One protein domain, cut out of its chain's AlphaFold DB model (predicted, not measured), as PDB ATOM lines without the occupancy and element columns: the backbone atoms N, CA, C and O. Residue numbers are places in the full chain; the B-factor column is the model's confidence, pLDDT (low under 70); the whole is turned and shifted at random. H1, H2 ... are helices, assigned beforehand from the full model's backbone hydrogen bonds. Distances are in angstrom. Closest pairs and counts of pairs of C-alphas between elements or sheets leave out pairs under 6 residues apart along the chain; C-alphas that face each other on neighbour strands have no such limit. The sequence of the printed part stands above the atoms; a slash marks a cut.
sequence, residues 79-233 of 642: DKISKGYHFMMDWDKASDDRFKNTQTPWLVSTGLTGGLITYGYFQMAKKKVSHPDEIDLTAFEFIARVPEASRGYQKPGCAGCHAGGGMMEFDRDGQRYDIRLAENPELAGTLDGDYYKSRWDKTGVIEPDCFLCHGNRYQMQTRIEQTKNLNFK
ATOM      1  N   ASP A  79     276.174 296.888 351.068       93.56
ATOM      2  CA  ASP A  79     277.559 297.364 351.107       93.56
ATOM      3  C   ASP A  79     278.542 296.258 351.476       93.56
ATOM      4  O   ASP A  79     279.595 296.159 350.847       93.56
ATOM      5  N   LYS A  80     278.189 295.384 352.423       94.88
ATOM      6  CA  LYS A  80     278.970 294.187 352.761       94.88
ATOM      7  C   LYS A  80     278.890 293.107 351.683       94.88
ATOM      8  O   LYS A  80     279.922 292.556 351.306       94.88
ATOM      9  N   ILE A  81     277.693 292.830 351.163       94.25
ATOM     10  CA  ILE A  81     277.458 291.840 350.095       94.25
ATOM     11  C   ILE A  81     278.253 292.190 348.830       94.25
ATOM     12  O   ILE A  81     278.857 291.319 348.214       94.25
ATOM     13  N   SER A  82     278.309 293.471 348.461       94.31
ATOM     14  CA  SER A  82     279.013 293.923 347.256       94.31
ATOM     15  C   SER A  82     280.542 293.977 347.383       94.31
ATOM     16  O   SER A  82     281.203 294.343 346.414       94.31
ATOM     17  N   LYS A  83     281.141 293.583 348.522       93.25
ATOM     18  CA  LYS A  83     282.611 293.446 348.651       93.25
ATOM     19  C   LYS A  83     283.168 292.146 348.061       93.25
ATOM     20  O   LYS A  83     284.384 292.019 347.940       93.25
ATOM     21  N   GLY A  84     282.317 291.190 347.693       92.50
ATOM     22  CA  GLY A  84     282.743 289.911 347.125       92.50
ATOM     23  C   GLY A  84     283.431 290.039 345.774       92.50
ATOM     24  O   GLY A  84     283.127 290.935 344.982       92.50
ATOM     25  N   TYR A  85     284.314 289.090 345.462       91.75
ATOM     26  CA  TYR A  85     285.104 289.123 344.230       91.75
ATOM     27  C   TYR A  85     284.262 289.217 342.944       91.75
ATOM     28  O   TYR A  85     284.718 289.811 341.978       91.75
ATOM     29  N   HIS A  86     283.030 288.700 342.903       91.19
ATOM     30  CA  HIS A  86     282.186 288.785 341.698       91.19
ATOM     31  C   HIS A  86     281.568 290.180 341.459       91.19
ATOM     32  O   HIS A  86     281.154 290.469 340.335       91.19
ATOM     33  N   PHE A  87     281.545 291.036 342.488       93.94
ATOM     34  CA  PHE A  87     281.112 292.436 342.418       93.94
ATOM     35  C   PHE A  87     282.293 293.410 342.351       93.94
ATOM     36  O   PHE A  87     282.219 294.415 341.656       93.94
ATOM     37  N   MET A  88     283.390 293.135 343.062       92.31
ATOM     38  CA  MET A  88     284.573 294.003 343.032       92.31
ATOM     39  C   MET A  88     285.527 293.666 341.895       92.31
ATOM     40  O   MET A  88     286.118 294.564 341.306       92.31
ATOM     41  N   MET A  89     285.728 292.375 341.623       89.69
ATOM     42  CA  MET A  89     286.763 291.852 340.728       89.69
ATOM     43  C   MET A  89     288.108 292.576 340.896       89.69
ATOM     44  O   MET A  89     288.756 292.953 339.920       89.69
ATOM     45  N   ASP A  90     288.513 292.767 342.156       89.94
ATOM     46  CA  ASP A  90     289.747 293.442 342.575       89.94
ATOM     47  C   ASP A  90     289.824 294.962 342.267       89.94
ATOM     48  O   ASP A  90     290.895 295.558 342.398       89.94
ATOM     49  N   TRP A  91     288.723 295.618 341.868       92.75
ATOM     50  CA  TRP A  91     288.668 297.067 341.591       92.75
ATOM     51  C   TRP A  91     288.919 297.937 342.829       92.75
ATOM     52  O   TRP A  91     289.576 298.969 342.735       92.75
ATOM     53  N   ASP A  92     288.505 297.464 344.006       91.44
ATOM     54  CA  ASP A  92     288.833 298.031 345.322       91.44
ATOM     55  C   ASP A  92     290.347 298.112 345.595       91.44
ATOM     56  O   ASP A  92     290.797 298.847 346.472       91.44
ATOM     57  N   LYS A  93     291.139 297.357 344.826       91.00
ATOM     58  CA  LYS A  93     292.601 297.303 344.873       91.00
ATOM     59  C   LYS A  93     293.225 297.868 343.588       91.00
ATOM     60  O   LYS A  93     294.393 297.584 343.324       91.00
ATOM     61  N   ALA A  94     292.484 298.583 342.737       94.00
ATOM     62  CA  ALA A  94     293.014 299.136 341.490       94.00
ATOM     63  C   ALA A  94     293.907 300.363 341.749       94.00
ATOM     64  O   ALA A  94     293.541 301.262 342.501       94.00
ATOM     65  N   SER A  95     295.087 300.420 341.126       93.81
ATOM     66  CA  SER A  95     295.996 301.570 341.233       93.81
ATOM     67  C   SER A  95     297.018 301.596 340.096       93.81
ATOM     68  O   SER A  95     297.605 300.567 339.760       93.81
ATOM     69  N   ASP A  96     297.293 302.793 339.577       95.06
ATOM     70  CA  ASP A  96     298.285 303.080 338.525       95.06
ATOM     71  C   ASP A  96     299.716 302.648 338.891       95.06
ATOM     72  O   ASP A  96     300.554 302.433 338.011       95.06
ATOM     73  N   ASP A  97     299.974 302.508 340.194       94.69
ATOM     74  CA  ASP A  97     301.261 302.151 340.786       94.69
ATOM     75  C   ASP A  97     301.365 300.666 341.177       94.69
ATOM     76  O   ASP A  97     302.462 300.191 341.485       94.69
ATOM     77  N   ARG A  98     300.257 299.904 341.155       92.31
ATOM     78  CA  ARG A  98     300.167 298.550 341.746       92.31
ATOM     79  C   ARG A  98     301.211 297.570 341.214       92.31
ATOM     80  O   ARG A  98     301.685 296.709 341.955       92.31
ATOM     81  N   PHE A  99     301.560 297.688 339.935       93.56
ATOM     82  CA  PHE A  99     302.481 296.780 339.251       93.56
ATOM     83  C   PHE A  99     303.743 297.465 338.707       93.56
ATOM     84  O   PHE A  99     304.504 296.819 337.983       93.56
ATOM     85  N   LYS A 100     304.021 298.724 339.085       93.69
ATOM     86  CA  LYS A 100     305.105 299.543 338.500       93.69
ATOM     87  C   LYS A 100     306.505 298.913 338.559       93.69
ATOM     88  O   LYS A 100     307.293 299.098 337.643       93.69
ATOM     89  N   ASN A 101     306.779 298.114 339.592       93.00
ATOM     90  CA  ASN A 101     308.058 297.421 339.806       93.00
ATOM     91  C   ASN A 101     308.020 295.947 339.344       93.00
ATOM     92  O   ASN A 101     308.613 295.075 339.976       93.00
ATOM     93  N   THR A 102     307.261 295.632 338.292       92.75
ATOM     94  CA  THR A 102     307.119 294.266 337.757       92.75
ATOM     95  C   THR A 102     307.337 294.244 336.246       92.75
ATOM     96  O   THR A 102     307.428 295.293 335.622       92.75
ATOM     97  N   GLN A 103     307.355 293.058 335.629       91.19
ATOM     98  CA  GLN A 103     307.366 292.932 334.163       91.19
ATOM     99  C   GLN A 103     306.065 293.413 333.483       91.19
ATOM    100  O   GLN A 103     306.012 293.445 332.260       91.19
ATOM    101  N   THR A 104     305.021 293.765 334.249       92.38
ATOM    102  CA  THR A 104     303.703 294.182 333.734       92.38
ATOM    103  C   THR A 104     303.218 295.517 334.337       92.38
ATOM    104  O   THR A 104     302.153 295.548 334.961       92.38
ATOM    105  N   PRO A 105     303.975 296.628 334.212       93.25
ATOM    106  CA  PRO A 105     303.698 297.900 334.893       93.25
ATOM    107  C   PRO A 105     302.514 298.702 334.327       93.25
ATOM    108  O   PRO A 105     302.124 299.706 334.917       93.25
ATOM    109  N   TRP A 106     301.942 298.278 333.197       91.75
ATOM    110  CA  TRP A 106     300.724 298.855 332.616       91.75
ATOM    111  C   TRP A 106     299.432 298.288 333.222       91.75
ATOM    112  O   TRP A 106     298.352 298.796 332.938       91.75
ATOM    113  N   LEU A 107     299.517 297.217 334.020       93.12
ATOM    114  CA  LEU A 107     298.352 296.674 334.715       93.12
ATOM    115  C   LEU A 107     297.996 297.555 335.911       93.12
ATOM    116  O   LEU A 107     298.874 298.010 336.643       93.12
ATOM    117  N   VAL A 108     296.697 297.727 336.137       93.62
ATOM    118  CA  VAL A 108     296.146 298.517 337.253       93.62
ATOM    119  C   VAL A 108     295.501 297.634 338.321       93.62
ATOM    120  O   VAL A 108     295.411 298.037 339.478       93.62
ATOM    121  N   SER A 109     295.077 296.415 337.968       92.00
ATOM    122  CA  SER A 109     294.430 295.477 338.895       92.00
ATOM    123  C   SER A 109     294.697 294.001 338.541       92.00
ATOM    124  O   SER A 109     295.542 293.697 337.698       92.00
ATOM    125  N   THR A 110     294.024 293.056 339.206       87.00
ATOM    126  CA  THR A 110     294.008 291.636 338.815       87.00
ATOM    127  C   THR A 110     292.684 291.263 338.150       87.00
ATOM    128  O   THR A 110     291.689 291.972 338.256       87.00
ATOM    129  N   GLY A 111     292.661 290.135 337.435       79.19
ATOM    130  CA  GLY A 111     291.447 289.660 336.773       79.19
ATOM    131  C   GLY A 111     290.912 290.624 335.714       79.19
ATOM    132  O   GLY A 111     291.677 291.170 334.925       79.19
ATOM    133  N   LEU A 112     289.588 290.772 335.667       80.94
ATOM    134  CA  LEU A 112     288.860 291.375 334.545       80.94
ATOM    135  C   LEU A 112     288.929 292.907 334.490       80.94
ATOM    136  O   LEU A 112     288.804 293.472 333.409       80.94
ATOM    137  N   THR A 113     289.167 293.573 335.617       86.19
ATOM    138  CA  THR A 113     289.011 295.035 335.776       86.19
ATOM    139  C   THR A 113     290.312 295.816 335.575       86.19
ATOM    140  O   THR A 113     290.404 296.997 335.891       86.19
ATOM    141  N   GLY A 114     291.357 295.161 335.062       86.06
ATOM    142  CA  GLY A 114     292.674 295.781 334.894       86.06
ATOM    143  C   GLY A 114     293.870 294.845 335.026       86.06
ATOM    144  O   GLY A 114     295.002 295.330 335.041       86.06
ATOM    145  N   GLY A 115     293.636 293.535 335.137       85.75
ATOM    146  CA  GLY A 115     294.649 292.515 334.897       85.75
ATOM    147  C   GLY A 115     294.650 292.065 333.435       85.75
ATOM    148  O   GLY A 115     293.694 292.286 332.694       85.75
ATOM    149  N   LEU A 116     295.716 291.385 333.011       76.25
ATOM    150  CA  LEU A 116     295.762 290.803 331.674       76.25
ATOM    151  C   LEU A 116     294.888 289.540 331.606       76.25
ATOM    152  O   LEU A 116     295.315 288.453 332.000       76.25
ATOM    153  N   ILE A 117     293.682 289.665 331.053       69.94
ATOM    154  CA  ILE A 117     292.922 288.507 330.578       69.94
ATOM    155  C   ILE A 117     293.304 288.236 329.130       69.94
ATOM    156  O   ILE A 117     292.952 289.006 328.238       69.94
ATOM    157  N   THR A 118     293.927 287.082 328.890       65.56
ATOM    158  CA  THR A 118     294.178 286.558 327.540       65.56
ATOM    159  C   THR A 118     292.922 286.643 326.672       65.56
ATOM    160  O   THR A 118     292.955 287.252 325.613       65.56
ATOM    161  N   TYR A 119     291.792 286.109 327.140       67.31
ATOM    162  CA  TYR A 119     290.514 286.033 326.412       67.31
ATOM    163  C   TYR A 119     289.877 287.360 325.949       67.31
ATOM    164  O   TYR A 119     288.905 287.296 325.195       67.31
ATOM    165  N   GLY A 120     290.386 288.516 326.386       68.31
ATOM    166  CA  GLY A 120     289.946 289.839 325.922       68.31
ATOM    167  C   GLY A 120     291.078 290.658 325.299       68.31
ATOM    168  O   GLY A 120     290.873 291.261 324.255       68.31
ATOM    169  N   TYR A 121     292.269 290.619 325.906       78.75
ATOM    170  CA  TYR A 121     293.456 291.377 325.498       78.75
ATOM    171  C   TYR A 121     293.195 292.883 325.301       78.75
ATOM    172  O   TYR A 121     293.518 293.467 324.270       78.75
ATOM    173  N   PHE A 122     292.609 293.494 326.331       82.50
ATOM    174  CA  PHE A 122     292.476 294.944 326.460       82.50
ATOM    175  C   PHE A 122     293.300 295.433 327.648       82.50
ATOM    176  O   PHE A 122     293.426 294.725 328.654       82.50
ATOM    177  N   GLN A 123     293.823 296.649 327.551       88.94
ATOM    178  CA  GLN A 123     294.500 297.336 328.639       88.94
ATOM    179  C   GLN A 123     293.564 298.391 329.235       88.94
ATOM    180  O   GLN A 123     293.255 299.400 328.605       88.94
ATOM    181  N   MET A 124     293.149 298.174 330.485       91.94
ATOM    182  CA  MET A 124     292.461 299.208 331.256       91.94
ATOM    183  C   MET A 124     293.388 300.419 331.415       91.94
ATOM    184  O   MET A 124     294.531 300.269 331.853       91.94
ATOM    185  N   ALA A 125     292.894 301.605 331.074       94.12
ATOM    186  CA  ALA A 125     293.626 302.850 331.233       94.12
ATOM    187  C   ALA A 125     293.974 303.094 332.710       94.12
ATOM    188  O   ALA A 125     293.192 302.772 333.615       94.12
ATOM    189  N   LYS A 126     295.139 303.704 332.944       95.12
ATOM    190  CA  LYS A 126     295.474 304.316 334.235       95.12
ATOM    191  C   LYS A 126     294.447 305.393 334.581       95.12
ATOM    192  O   LYS A 126     293.862 305.987 333.677       95.12
ATOM    193  N   LYS A 127     294.232 305.656 335.872       95.25
ATOM    194  CA  LYS A 127     293.375 306.758 336.313       95.25
ATOM    195  C   LYS A 127     293.904 308.072 335.754       95.25
ATOM    196  O   LYS A 127     293.127 308.832 335.206       95.25
ATOM    197  N   LYS A 128     295.214 308.320 335.819       93.00
ATOM    198  CA  LYS A 128     295.825 309.525 335.233       93.00
ATOM    199  C   LYS A 128     296.733 309.150 334.068       93.00
ATOM    200  O   LYS A 128     297.708 308.429 334.263       93.00
ATOM    201  N   VAL A 129     296.433 309.676 332.880       93.44
ATOM    202  CA  VAL A 129     297.297 309.570 331.692       93.44
ATOM    203  C   VAL A 129     297.709 310.955 331.193       93.44
ATOM    204  O   VAL A 129     297.049 311.954 331.475       93.44
ATOM    205  N   SER A 130     298.827 311.025 330.472       92.94
ATOM    206  CA  SER A 130     299.385 312.273 329.936       92.94
ATOM    207  C   SER A 130     298.943 312.566 328.500       92.94
ATOM    208  O   SER A 130     298.886 313.730 328.104       92.94
ATOM    209  N   HIS A 131     298.582 311.530 327.734       94.44
ATOM    210  CA  HIS A 131     298.121 311.649 326.352       94.44
ATOM    211  C   HIS A 131     296.978 310.660 326.033       94.44
ATOM    212  O   HIS A 131     296.986 309.545 326.555       94.44
ATOM    213  N   PRO A 132     296.018 310.999 325.140       92.94
ATOM    214  CA  PRO A 132     294.972 310.070 324.700       92.94
ATOM    215  C   PRO A 132     295.477 308.738 324.135       92.94
ATOM    216  O   PRO A 132     294.761 307.746 324.230       92.94
ATOM    217  N   ASP A 133     296.691 308.696 323.572       92.38
ATOM    218  CA  ASP A 133     297.274 307.451 323.048       92.38
ATOM    219  C   ASP A 133     297.461 306.384 324.135       92.38
ATOM    220  O   ASP A 133     297.499 305.204 323.818       92.38
ATOM    221  N   GLU A 134     297.560 306.757 325.414       92.75
ATOM    222  CA  GLU A 134     297.710 305.812 326.532       92.75
ATOM    223  C   GLU A 134     296.415 305.045 326.874       92.75
ATOM    224  O   GLU A 134     296.434 304.151 327.725       92.75
ATOM    225  N   ILE A 135     295.294 305.370 326.218       92.94
ATOM    226  CA  ILE A 135     293.958 304.833 326.499       92.94
ATOM    227  C   ILE A 135     293.559 303.791 325.435       92.94
ATOM    228  O   ILE A 135     293.252 304.142 324.299       92.94
ATOM    229  N   ASP A 136     293.492 302.510 325.819       91.62
ATOM    230  CA  ASP A 136     292.815 301.445 325.040       91.62
ATOM    231  C   ASP A 136     291.387 301.185 325.544       91.62
ATOM    232  O   ASP A 136     290.470 300.938 324.756       91.62
ATOM    233  N   LEU A 137     291.188 301.243 326.865       91.81
ATOM    234  CA  LEU A 137     289.893 301.009 327.491       91.81
ATOM    235  C   LEU A 137     289.734 301.848 328.767       91.81
ATOM    236  O   LEU A 137     290.386 301.574 329.775       91.81
ATOM    237  N   THR A 138     288.855 302.850 328.747       94.88
ATOM    238  CA  THR A 138     288.384 303.524 329.975       94.88
ATOM    239  C   THR A 138     287.460 302.619 330.799       94.88
ATOM    240  O   THR A 138     286.902 301.642 330.286       94.88
ATOM    241  N   ALA A 139     287.218 302.969 332.067       94.94
ATOM    242  CA  ALA A 139     286.235 302.266 332.900       94.94
ATOM    243  C   ALA A 139     284.817 302.306 332.289       94.94
ATOM    244  O   ALA A 139     284.090 301.310 332.319       94.94
ATOM    245  N   PHE A 140     284.445 303.423 331.652       96.00
ATOM    246  CA  PHE A 140     283.178 303.548 330.924       96.00
ATOM    247  C   PHE A 140     283.127 302.635 329.691       96.00
ATOM    248  O   PHE A 140     282.145 301.919 329.483       96.00
ATOM    249  N   GLU A 141     284.188 302.608 328.879       93.38
ATOM    250  CA  GLU A 141     284.256 301.758 327.685       93.38
ATOM    251  C   GLU A 141     284.315 300.271 328.017       93.38
ATOM    252  O   GLU A 141     283.760 299.473 327.266       93.38
ATOM    253  N   PHE A 142     284.899 299.873 329.151       91.88
ATOM    254  CA  PHE A 142     284.832 298.488 329.621       91.88
ATOM    255  C   PHE A 142     283.381 297.977 329.704       91.88
ATOM    256  O   PHE A 142     283.114 296.806 329.401       91.88
ATOM    257  N   ILE A 143     282.442 298.861 330.066       92.94
ATOM    258  CA  ILE A 143     281.005 298.573 330.095       92.94
ATOM    259  C   ILE A 143     280.359 298.785 328.728       92.94
ATOM    260  O   ILE A 143     279.692 297.886 328.219       92.94
ATOM    261  N   ALA A 144     280.573 299.947 328.112       92.62
ATOM    262  CA  ALA A 144     279.916 300.342 326.870       92.62
ATOM    263  C   ALA A 144     280.319 299.501 325.638       92.62
ATOM    264  O   ALA A 144     279.532 299.373 324.698       92.62
ATOM    265  N   ARG A 145     281.531 298.928 325.610       88.19
ATOM    266  CA  ARG A 145     282.102 298.217 324.450       88.19
ATOM    267  C   ARG A 145     281.540 296.798 324.323       88.19
ATOM    268  O   ARG A 145     282.189 295.799 324.637       88.19
ATOM    269  N   VAL A 146     280.319 296.716 323.807       87.06
ATOM    270  CA  VAL A 146     279.661 295.463 323.416       87.06
ATOM    271  C   VAL A 146     280.029 295.117 321.959       87.06
ATOM    272  O   VAL A 146     279.778 295.935 321.075       87.06
ATOM    273  N   PRO A 147     280.610 293.933 321.666       82.62
ATOM    274  CA  PRO A 147     280.925 293.503 320.301       82.62
ATOM    275  C   PRO A 147     279.687 293.425 319.407       82.62
ATOM    276  O   PRO A 147     278.577 293.214 319.895       82.62
ATOM    277  N   GLU A 148     279.861 293.493 318.088       81.38
ATOM    278  CA  GLU A 148     278.717 293.333 317.189       81.38
ATOM    279  C   GLU A 148     278.086 291.934 317.239       81.38
ATOM    280  O   GLU A 148     278.752 290.912 317.464       81.38
ATOM    281  N   ALA A 149     276.767 291.907 317.039       79.81
ATOM    282  CA  ALA A 149     275.987 290.678 317.027       79.81
ATOM    283  C   ALA A 149     276.426 289.775 315.865       79.81
ATOM    284  O   ALA A 149     276.787 290.233 314.781       79.81
ATOM    285  N   SER A 150     276.379 288.460 316.070       72.50
ATOM    286  CA  SER A 150     276.774 287.492 315.048       72.50
ATOM    287  C   SER A 150     275.765 286.357 314.991       72.50
ATOM    288  O   SER A 150     275.471 285.738 316.011       72.50
ATOM    289  N   ARG A 151     275.226 286.088 313.794       74.06
ATOM    290  CA  ARG A 151     274.201 285.051 313.551       74.06
ATOM    291  C   ARG A 151     272.974 285.173 314.475       74.06
ATOM    292  O   ARG A 151     272.451 284.170 314.942       74.06
ATOM    293  N   GLY A 152     272.542 286.405 314.754       66.88
ATOM    294  CA  GLY A 152     271.390 286.689 315.620       66.88
ATOM    295  C   GLY A 152     271.654 286.578 317.127       66.88
ATOM    296  O   GLY A 152     270.728 286.793 317.896       66.88
ATOM    297  N   TYR A 153     272.885 286.282 317.560       72.19
ATOM    298  CA  TYR A 153     273.255 286.241 318.977       72.19
ATOM    299  C   TYR A 153     274.139 287.434 319.351       72.19
ATOM    300  O   TYR A 153     275.141 287.717 318.679       72.19
ATOM    301  N   GLN A 154     273.795 288.117 320.442       80.88
ATOM    302  CA  GLN A 154     274.559 289.244 320.954       80.88
ATOM    303  C   GLN A 154     275.652 288.722 321.898       80.88
ATOM    304  O   GLN A 154     275.389 288.160 322.964       80.88
ATOM    305  N   LYS A 155     276.918 288.878 321.492       75.81
ATOM    306  CA  LYS A 155     278.069 288.485 322.317       75.81
ATOM    307  C   LYS A 155     278.218 289.455 323.497       75.81
ATOM    308  O   LYS A 155     278.067 290.660 323.276       75.81
ATOM    309  N   PRO A 156     278.543 288.975 324.712       77.62
ATOM    310  CA  PRO A 156     278.877 289.857 325.823       77.62
ATOM    311  C   PRO A 156     280.155 290.647 325.514       77.62
ATOM    312  O   PRO A 156     281.112 290.102 324.959       77.62
ATOM    313  N   GLY A 157     280.169 291.929 325.888       78.69
ATOM    314  CA  GLY A 157     281.411 292.686 326.067       78.69
ATOM    315  C   GLY A 157     282.124 292.285 327.356       78.69
ATOM    316  O   GLY A 157     281.643 291.416 328.089       78.69
ATOM    317  N   CYS A 158     283.247 292.935 327.662       73.31
ATOM    318  CA  CYS A 158     284.051 292.639 328.855       73.31
ATOM    319  C   CYS A 158     283.208 292.676 330.141       73.31
ATOM    320  O   CYS A 158     283.305 291.783 330.978       73.31
ATOM    321  N   ALA A 159     282.303 293.647 330.240       81.50
ATOM    322  CA  ALA A 159     281.347 293.811 331.327       81.50
ATOM    323  C   ALA A 159     280.192 292.802 331.409       81.50
ATOM    324  O   ALA A 159     279.558 292.723 332.459       81.50
ATOM    325  N   GLY A 160     279.876 292.053 330.346       82.31
ATOM    326  CA  GLY A 160     278.612 291.302 330.267       82.31
ATOM    327  C   GLY A 160     278.397 290.325 331.431       82.31
ATOM    328  O   GLY A 160     277.278 290.182 331.917       82.31
ATOM    329  N   CYS A 161     279.488 289.731 331.920       85.25
ATOM    330  CA  CYS A 161     279.498 288.741 332.997       85.25
ATOM    331  C   CYS A 161     279.726 289.316 334.412       85.25
ATOM    332  O   CYS A 161     279.765 288.546 335.370       85.25
ATOM    333  N   HIS A 162     279.927 290.629 334.565       91.81
ATOM    334  CA  HIS A 162     280.174 291.270 335.864       91.81
ATOM    335  C   HIS A 162     278.852 291.562 336.578       91.81
ATOM    336  O   HIS A 162     277.906 292.025 335.943       91.81
ATOM    337  N   ALA A 163     278.772 291.328 337.889       92.50
ATOM    338  CA  ALA A 163     277.510 291.306 338.638       92.50
ATOM    339  C   ALA A 163     276.964 292.691 339.061       92.50
ATOM    340  O   ALA A 163     276.178 292.781 340.000       92.50
ATOM    341  N   GLY A 164     277.363 293.781 338.394       94.56
ATOM    342  CA  GLY A 164     277.170 295.141 338.924       94.56
ATOM    343  C   GLY A 164     278.069 295.438 340.133       94.56
ATOM    344  O   GLY A 164     278.897 294.607 340.510       94.56
ATOM    345  N   GLY A 165     277.917 296.623 340.725       95.25
ATOM    346  CA  GLY A 165     278.773 297.112 341.810       95.25
ATOM    347  C   GLY A 165     280.228 297.336 341.376       95.25
ATOM    348  O   GLY A 165     280.553 297.264 340.189       95.25
ATOM    349  N   GLY A 166     281.110 297.616 342.342       94.75
ATOM    350  CA  GLY A 166     282.548 297.799 342.099       94.75
ATOM    351  C   GLY A 166     282.825 298.811 340.983       94.75
ATOM    352  O   GLY A 166     282.288 299.914 341.006       94.75
ATOM    353  N   MET A 167     283.598 298.402 339.975       94.06
ATOM    354  CA  MET A 167     283.906 299.184 338.764       94.06
ATOM    355  C   MET A 167     282.676 299.618 337.952       94.06
ATOM    356  O   MET A 167     282.765 300.517 337.124       94.06
ATOM    357  N   MET A 168     281.520 298.981 338.139       95.75
ATOM    358  CA  MET A 168     280.285 299.384 337.463       95.75
ATOM    359  C   MET A 168     279.499 300.460 338.207       95.75
ATOM    360  O   MET A 168     278.450 300.879 337.718       95.75
ATOM    361  N   GLU A 169     279.988 300.880 339.376       96.62
ATOM    362  CA  GLU A 169     279.315 301.818 340.266       96.62
ATOM    363  C   GLU A 169     280.222 302.940 340.784       96.62
ATOM    364  O   GLU A 169     279.794 304.094 340.788       96.62
ATOM    365  N   PHE A 170     281.458 302.628 341.174       97.31
ATOM    366  CA  PHE A 170     282.377 303.574 341.803       97.31
ATOM    367  C   PHE A 170     283.671 303.745 341.013       97.31
ATOM    368  O   PHE A 170     284.291 302.766 340.583       97.31
ATOM    369  N   ASP A 171     284.110 304.996 340.899       96.94
ATOM    370  CA  ASP A 171     285.443 305.340 340.422       96.94
ATOM    371  C   ASP A 171     286.536 304.890 341.407       96.94
ATOM    372  O   ASP A 171     286.269 304.392 342.506       96.94
ATOM    373  N   ARG A 172     287.803 305.058 341.016       95.25
ATOM    374  CA  ARG A 172     288.942 304.633 341.847       95.25
ATOM    375  C   ARG A 172     289.156 305.476 343.108       95.25
ATOM    376  O   ARG A 172     289.972 305.092 343.941       95.25
ATOM    377  N   ASP A 173     288.429 306.583 343.265       95.25
ATOM    378  CA  ASP A 173     288.431 307.401 344.485       95.25
ATOM    379  C   ASP A 173     287.249 307.031 345.412       95.25
ATOM    380  O   ASP A 173     287.088 307.613 346.485       95.25
ATOM    381  N   GLY A 174     286.430 306.045 345.017       95.56
ATOM    382  CA  GLY A 174     285.268 305.560 345.760       95.56
ATOM    383  C   GLY A 174     283.990 306.372 345.539       95.56
ATOM    384  O   GLY A 174     283.016 306.157 346.261       95.56
ATOM    385  N   GLN A 175     283.966 307.293 344.569       97.38
ATOM    386  CA  GLN A 175     282.795 308.118 344.266       97.38
ATOM    387  C   GLN A 175     281.908 307.449 343.217       97.38
ATOM    388  O   GLN A 175     282.396 306.831 342.273       97.38
ATOM    389  N   ARG A 176     280.583 307.574 343.363       97.62
ATOM    390  CA  ARG A 176     279.630 306.990 342.408       97.62
ATOM    391  C   ARG A 176     279.677 307.768 341.089       97.62
ATOM    392  O   ARG A 176     279.461 308.981 341.091       97.62
ATOM    393  N   TYR A 177     279.950 307.076 339.983       98.56
ATOM    394  CA  TYR A 177     280.290 307.700 338.695       98.56
ATOM    395  C   TYR A 177     279.258 308.714 338.177       98.56
ATOM    396  O   TYR A 177     279.622 309.774 337.665       98.56
ATOM    397  N   ASP A 178     277.971 308.376 338.266       98.06
ATOM    398  CA  ASP A 178     276.876 309.169 337.705       98.06
ATOM    399  C   ASP A 178     276.626 310.460 338.491       98.06
ATOM    400  O   ASP A 178     276.516 311.529 337.889       98.06
ATOM    401  N   ILE A 179     276.635 310.383 339.825       97.75
ATOM    402  CA  ILE A 179     276.607 311.549 340.719       97.75
ATOM    403  C   ILE A 179     277.838 312.428 340.471       97.75
ATOM    404  O   ILE A 179     277.708 313.627 340.228       97.75
ATOM    405  N   ARG A 180     279.038 311.832 340.482       98.19
ATOM    406  CA  ARG A 180     280.298 312.580 340.411       98.19
ATOM    407  C   ARG A 180     280.454 313.342 339.095       98.19
ATOM    408  O   ARG A 180     280.882 314.496 339.126       98.19
ATOM    409  N   LEU A 181     280.070 312.738 337.966       98.44
ATOM    410  CA  LEU A 181     280.087 313.404 336.660       98.44
ATOM    411  C   LEU A 181     278.957 314.435 336.508       98.44
ATOM    412  O   LEU A 181     279.165 315.458 335.865       98.44
ATOM    413  N   ALA A 182     277.783 314.214 337.110       98.00
ATOM    414  CA  ALA A 182     276.710 315.210 337.107       98.00
ATOM    415  C   ALA A 182     277.087 316.481 337.896       98.00
ATOM    416  O   ALA A 182     276.702 317.582 337.502       98.00
ATOM    417  N   GLU A 183     277.854 316.334 338.979       98.25
ATOM    418  CA  GLU A 183     278.404 317.445 339.767       98.25
ATOM    419  C   GLU A 183     279.612 318.132 339.102       98.25
ATOM    420  O   GLU A 183     279.811 319.326 339.310       98.25
ATOM    421  N   ASN A 184     280.414 317.396 338.321       97.94
ATOM    422  CA  ASN A 184     281.685 317.860 337.738       97.94
ATOM    423  C   ASN A 184     281.772 317.469 336.237       97.94
ATOM    424  O   ASN A 184     282.544 316.571 335.874       97.94
ATOM    425  N   PRO A 185     280.957 318.069 335.339       97.81
ATOM    426  CA  PRO A 185     280.821 317.609 333.950       97.81
ATOM    427  C   PRO A 185     282.105 317.705 333.115       97.81
ATOM    428  O   PRO A 185     282.257 316.999 332.116       97.81
ATOM    429  N   GLU A 186     283.045 318.563 333.510       97.44
ATOM    430  CA  GLU A 186     284.338 318.738 332.852       97.44
ATOM    431  C   GLU A 186     285.231 317.491 332.923       97.44
ATOM    432  O   GLU A 186     286.089 317.326 332.055       97.44
ATOM    433  N   LEU A 187     284.990 316.573 333.872       97.12
ATOM    434  CA  LEU A 187     285.696 315.288 333.968       97.12
ATOM    435  C   LEU A 187     285.576 314.446 332.688       97.12
ATOM    436  O   LEU A 187     286.505 313.722 332.343       97.12
ATOM    437  N   ALA A 188     284.487 314.573 331.919       96.88
ATOM    438  CA  ALA A 188     284.373 313.887 330.627       96.88
ATOM    439  C   ALA A 188     285.381 314.395 329.572       96.88
ATOM    440  O   ALA A 188     285.661 313.694 328.596       96.88
ATOM    441  N   GLY A 189     285.924 315.604 329.755       96.06
ATOM    442  CA  GLY A 189     286.952 316.206 328.906       96.06
ATOM    443  C   GLY A 189     288.388 316.044 329.420       96.06
ATOM    444  O   GLY A 189     289.317 316.358 328.676       96.06
ATOM    445  N   THR A 190     288.600 315.569 330.653       96.31
ATOM    446  CA  THR A 190     289.947 315.374 331.218       96.31
ATOM    447  C   THR A 190     290.544 314.030 330.805       96.31
ATOM    448  O   THR A 190     289.836 313.088 330.459       96.31
ATOM    449  N   LEU A 191     291.873 313.915 330.871       96.19
ATOM    450  CA  LEU A 191     292.602 312.658 330.651       96.19
ATOM    451  C   LEU A 191     292.557 311.739 331.888       96.19
ATOM    452  O   LEU A 191     293.587 311.248 332.354       96.19
ATOM    453  N   ASP A 192     291.354 311.538 332.430       96.88
ATOM    454  CA  ASP A 192     291.102 310.598 333.519       96.88
ATOM    455  C   ASP A 192     290.516 309.284 332.972       96.88
ATOM    456  O   ASP A 192     289.475 309.286 332.314       96.88
ATOM    457  N   GLY A 193     291.166 308.146 333.227       96.19
ATOM    458  CA  GLY A 193     290.739 306.832 332.729       96.19
ATOM    459  C   GLY A 193     289.403 306.327 333.294       96.19
ATOM    460  O   GLY A 193     288.840 305.371 332.752       96.19
ATOM    461  N   ASP A 194     288.885 306.955 334.353       97.06
ATOM    462  CA  ASP A 194     287.554 306.700 334.911       97.06
ATOM    463  C   ASP A 194     286.450 307.476 334.147       97.06
ATOM    464  O   ASP A 194     285.307 307.007 334.071       97.06
ATOM    465  N   TYR A 195     286.783 308.626 333.535       97.81
ATOM    466  CA  TYR A 195     285.805 309.603 333.024       97.81
ATOM    467  C   TYR A 195     285.970 310.051 331.561       97.81
ATOM    468  O   TYR A 195     284.984 310.516 330.983       97.81
ATOM    469  N   TYR A 196     287.138 309.914 330.930       97.31
ATOM    470  CA  TYR A 196     287.410 310.430 329.580       97.31
ATOM    471  C   TYR A 196     286.365 309.956 328.556       97.31
ATOM    472  O   TYR A 196     286.182 308.757 328.344       97.31
ATOM    473  N   LYS A 197     285.662 310.907 327.921       96.50
ATOM    474  CA  LYS A 197     284.558 310.679 326.961       96.50
ATOM    475  C   LYS A 197     283.386 309.828 327.495       96.50
ATOM    476  O   LYS A 197     282.570 309.339 326.708       96.50
ATOM    477  N   SER A 198     283.275 309.664 328.811       97.38
ATOM    478  CA  SER A 198     282.176 308.940 329.454       97.38
ATOM    479  C   SER A 198     280.843 309.699 329.382       97.38
ATOM    480  O   SER A 198     280.785 310.879 329.037       97.38
ATOM    481  N   ARG A 199     279.746 308.996 329.693       97.12
ATOM    482  CA  ARG A 199     278.381 309.554 329.787       97.12
ATOM    483  C   ARG A 199     277.649 309.079 331.046       97.12
ATOM    484  O   ARG A 199     276.442 308.845 331.009       97.12
ATOM    485  N   TRP A 200     278.386 308.876 332.140       98.06
ATOM    486  CA  TRP A 200     277.863 308.311 333.390       98.06
ATOM    487  C   TRP A 200     276.614 309.042 333.909       98.06
ATOM    488  O   TRP A 200     275.634 308.409 334.293       98.06
ATOM    489  N   ASP A 201     276.604 310.370 333.810       97.44
ATOM    490  CA  ASP A 201     275.503 311.270 334.175       97.44
ATOM    491  C   ASP A 201     274.201 311.035 333.374       97.44
ATOM    492  O   ASP A 201     273.119 311.431 333.809       97.44
ATOM    493  N   LYS A 202     274.284 310.397 332.196       97.38
ATOM    494  CA  LYS A 202     273.128 310.014 331.363       97.38
ATOM    495  C   LYS A 202     272.776 308.534 331.487       97.38
ATOM    496  O   LYS A 202     271.598 308.183 331.439       97.38
ATOM    497  N   THR A 203     273.778 307.666 331.611       97.75
ATOM    498  CA  THR A 203     273.594 306.205 331.653       97.75
ATOM    499  C   THR A 203     273.157 305.702 333.027       97.75
ATOM    500  O   THR A 203     272.501 304.660 333.126       97.75
ATOM    501  N   GLY A 204     273.530 306.429 334.083       97.38
ATOM    502  CA  GLY A 204     273.592 305.895 335.436       97.38
ATOM    503  C   GLY A 204     274.693 304.842 335.581       97.38
ATOM    504  O   GLY A 204     275.472 304.594 334.652       97.38
ATOM    505  N   VAL A 205     274.709 304.185 336.735       97.69
ATOM    506  CA  VAL A 205     275.583 303.044 337.062       97.69
ATOM    507  C   VAL A 205     274.854 301.696 337.026       97.69
ATOM    508  O   VAL A 205     273.627 301.641 336.969       97.69
ATOM    509  N   ILE A 206     275.603 300.590 337.097       97.25
ATOM    510  CA  ILE A 206     275.042 299.249 337.324       97.25
ATOM    511  C   ILE A 206     275.288 298.875 338.788       97.25
ATOM    512  O   ILE A 206     276.356 298.375 339.143       97.25
ATOM    513  N   GLU A 207     274.292 299.109 339.642       97.31
ATOM    514  CA  GLU A 207     274.290 298.638 341.037       97.31
ATOM    515  C   GLU A 207     274.397 297.094 341.118       97.31
ATOM    516  O   GLU A 207     274.125 296.414 340.122       97.31
ATOM    517  N   PRO A 208     274.774 296.506 342.274       96.69
ATOM    518  CA  PRO A 208     274.842 295.053 342.455       96.69
ATOM    519  C   PRO A 208     273.543 294.349 342.026       96.69
ATOM    520  O   PRO A 208     272.479 294.580 342.600       96.69
ATOM    521  N   ASP A 209     273.618 293.491 341.010       95.00
ATOM    522  CA  ASP A 209     272.456 292.864 340.378       95.00
ATOM    523  C   ASP A 209     272.176 291.494 341.007       95.00
ATOM    524  O   ASP A 209     272.580 290.447 340.498       95.00
ATOM    525  N   CYS A 210     271.504 291.505 342.162       93.00
ATOM    526  CA  CYS A 210     271.228 290.307 342.960       93.00
ATOM    527  C   CYS A 210     270.533 289.195 342.153       93.00
ATOM    528  O   CYS A 210     270.820 288.012 342.349       93.00
ATOM    529  N   PHE A 211     269.657 289.558 341.209       92.69
ATOM    530  CA  PHE A 211     268.900 288.600 340.400       92.69
ATOM    531  C   PHE A 211     269.756 287.841 339.381       92.69
ATOM    532  O   PHE A 211     269.308 286.805 338.897       92.69
ATOM    533  N   LEU A 212     270.989 288.277 339.095       92.38
ATOM    534  CA  LEU A 212     271.924 287.508 338.268       92.38
ATOM    535  C   LEU A 212     272.256 286.142 338.901       92.38
ATOM    536  O   LEU A 212     272.426 285.156 338.187       92.38
ATOM    537  N   CYS A 213     272.307 286.085 340.237       91.88
ATOM    538  CA  CYS A 213     272.552 284.864 341.009       91.88
ATOM    539  C   CYS A 213     271.276 284.279 341.633       91.88
ATOM    540  O   CYS A 213     271.189 283.068 341.798       91.88
ATOM    541  N   HIS A 214     270.307 285.127 341.991       91.38
ATOM    542  CA  HIS A 214     269.099 284.731 342.720       91.38
ATOM    543  C   HIS A 214     267.833 284.624 341.857       91.38
ATOM    544  O   HIS A 214     266.784 284.298 342.396       91.38
ATOM    545  N   GLY A 215     267.879 284.898 340.549       90.62
ATOM    546  CA  GLY A 215     266.721 284.794 339.655       90.62
ATOM    547  C   GLY A 215     266.905 283.722 338.581       90.62
ATOM    548  O   GLY A 215     267.713 283.890 337.668       90.62
ATOM    549  N   ASN A 216     266.095 282.659 338.612       84.94
ATOM    550  CA  ASN A 216     266.186 281.558 337.640       84.94
ATOM    551  C   ASN A 216     265.733 281.935 336.217       84.94
ATOM    552  O   ASN A 216     265.953 281.185 335.271       84.94
ATOM    553  N   ARG A 217     265.121 283.111 336.033       82.06
ATOM    554  CA  ARG A 217     264.704 283.642 334.721       82.06
ATOM    555  C   ARG A 217     265.527 284.844 334.251       82.06
ATOM    556  O   ARG A 217     265.044 285.643 333.452       82.06
ATOM    557  N   TYR A 218     266.759 284.993 334.737       92.56
ATOM    558  CA  TYR A 218     267.604 286.124 334.368       92.56
ATOM    559  C   TYR A 218     268.010 286.104 332.878       92.56
ATOM    560  O   TYR A 218     268.713 285.217 332.394       92.56
ATOM    561  N   GLN A 219     267.589 287.123 332.132       93.06
ATOM    562  CA  GLN A 219     267.741 287.232 330.681       93.06
ATOM    563  C   GLN A 219     269.081 287.881 330.306       93.06
ATOM    564  O   GLN A 219     269.175 289.084 330.053       93.06
ATOM    565  N   MET A 220     270.134 287.063 330.215       91.31
ATOM    566  CA  MET A 220     271.489 287.522 329.870       91.31
ATOM    567  C   MET A 220     271.571 288.254 328.513       91.31
ATOM    568  O   MET A 220     272.292 289.240 328.398       91.31
ATOM    569  N   GLN A 221     270.812 287.845 327.486       91.50
ATOM    570  CA  GLN A 221     270.779 288.597 326.218       91.50
ATOM    571  C   GLN A 221     270.204 290.009 326.412       91.50
ATOM    572  O   GLN A 221     270.822 290.977 325.977       91.50
ATOM    573  N   THR A 222     269.111 290.150 327.168       94.44
ATOM    574  CA  THR A 222     268.535 291.457 327.519       94.44
ATOM    575  C   THR A 222     269.503 292.313 328.339       94.44
ATOM    576  O   THR A 222     269.594 293.511 328.080       94.44
ATOM    577  N   ARG A 223     270.281 291.728 329.267       94.44
ATOM    578  CA  ARG A 223     271.377 292.441 329.960       94.44
ATOM    579  C   ARG A 223     272.318 293.085 328.943       94.44
ATOM    580  O   ARG A 223     272.504 294.298 328.977       94.44
ATOM    581  N   ILE A 224     272.852 292.294 328.012       93.06
ATOM    582  CA  ILE A 224     273.847 292.755 327.032       93.06
ATOM    583  C   ILE A 224     273.247 293.778 326.046       93.06
ATOM    584  O   ILE A 224     273.909 294.756 325.701       93.06
ATOM    585  N   GLU A 225     271.990 293.611 325.623       92.88
ATOM    586  CA  GLU A 225     271.273 294.593 324.793       92.88
ATOM    587  C   GLU A 225     271.100 295.941 325.506       92.88
ATOM    588  O   GLU A 225     271.371 296.992 324.924       92.88
ATOM    589  N   GLN A 226     270.689 295.934 326.778       95.38
ATOM    590  CA  GLN A 226     270.558 297.161 327.568       95.38
ATOM    591  C   GLN A 226     271.925 297.810 327.835       95.38
ATOM    592  O   GLN A 226     272.026 299.037 327.784       95.38
ATOM    593  N   THR A 227     272.993 297.020 328.007       95.00
ATOM    594  CA  THR A 227     274.377 297.523 328.023       95.00
ATOM    595  C   THR A 227     274.749 298.206 326.702       95.00
ATOM    596  O   THR A 227     275.242 299.329 326.735       95.00
ATOM    597  N   LYS A 228     274.455 297.600 325.540       93.38
ATOM    598  CA  LYS A 228     274.721 298.198 324.213       93.38
ATOM    599  C   LYS A 228     273.953 299.510 323.999       93.38
ATOM    600  O   LYS A 228     274.462 300.439 323.376       93.38
ATOM    601  N   ASN A 229     272.747 299.607 324.556       95.44
ATOM    602  CA  ASN A 229     271.925 300.821 324.544       95.44
ATOM    603  C   ASN A 229     272.378 301.890 325.559       95.44
ATOM    604  O   ASN A 229     271.798 302.974 325.591       95.44
ATOM    605  N   LEU A 230     273.404 301.598 326.369       96.88
ATOM    606  CA  LEU A 230     273.905 302.418 327.478       96.88
ATOM    607  C   LEU A 230     272.867 302.694 328.581       96.88
ATOM    608  O   LEU A 230     272.967 303.657 329.335       96.88
ATOM    609  N   ASN A 231     271.875 301.816 328.712       97.69
ATOM    610  CA  ASN A 231     270.788 301.931 329.681       97.69
ATOM    611  C   ASN A 231     271.210 301.360 331.051       97.69
ATOM    612  O   ASN A 231     270.488 300.545 331.626       97.69
ATOM    613  N   PHE A 232     272.386 301.744 331.565       97.50
ATOM    614  CA  PHE A 232     273.074 301.046 332.662       97.50
ATOM    615  C   PHE A 232     272.198 300.849 333.907       97.50
ATOM    616  O   PHE A 232     271.970 299.702 334.296       97.50
ATOM    617  N   LYS A 233     271.590 301.912 334.449       97.25
ATOM    618  CA  LYS A 233     270.724 301.781 335.638       97.25
ATOM    619  C   LYS A 233     269.379 301.083 335.401       97.25
ATOM    620  O   LYS A 233     268.696 300.717 336.352       97.25
TER     621      LYS A 233
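AT A GLANCE: This is residues 79 to 233 of the 642 residues of the protein "Cytochrome_C554 domain-containing protein" of Desulfobacterales bacterium RIFOXYA12_FULL_46_15 (UniProt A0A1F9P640). There is little regular structure: short helices sit among loops, H2 nearest the middle, H3, H4 and H5 on one side, H6 and H7 toward one end and residues 89 to 138 toward the other. The 155 printed residues, 39 in H1 to H7, are all helix by class, with no named strand. The whole is compact, radius of gyration of the C-alphas 15.2 A, spanning 45 by 37 by 36 A.

IN THESE COORDINATES: Find H1, residues 85 to 88, from C-alpha 85 at (285.104, 289.123, 344.230); then come H2, 139 to 144, H3, 177 to 183, H4, 185 to 189, H5, 200 to 203, H6, 211 to 214, and H7, 220 to 228, 12.5 A long, ending at C-alpha 228, (274.721, 298.198, 324.213).

HOW THE PARTS SIT: H3 touches H5, closest at C-alphas 178 and 201, 4.3 A. H3 and H4 are close but not clearly touching. H2 and H7 only just touch, with 3 C-alpha pairs within 8 A, closest Ala 144 and Lys 228. H1 and H6 touch no helix. O i to N i+4 pairs are within hydrogen-bond range throughout H3 and H7, 1 of 2 in H2 and 0 of 1 in H4, whose O i to N i+3 count is 2 of 2.

THE WHOLE: The printed part has no cut; H1 to H2 and H2 to H3 are long links. Residues 117 to 120 and 152 have pLDDT under 70.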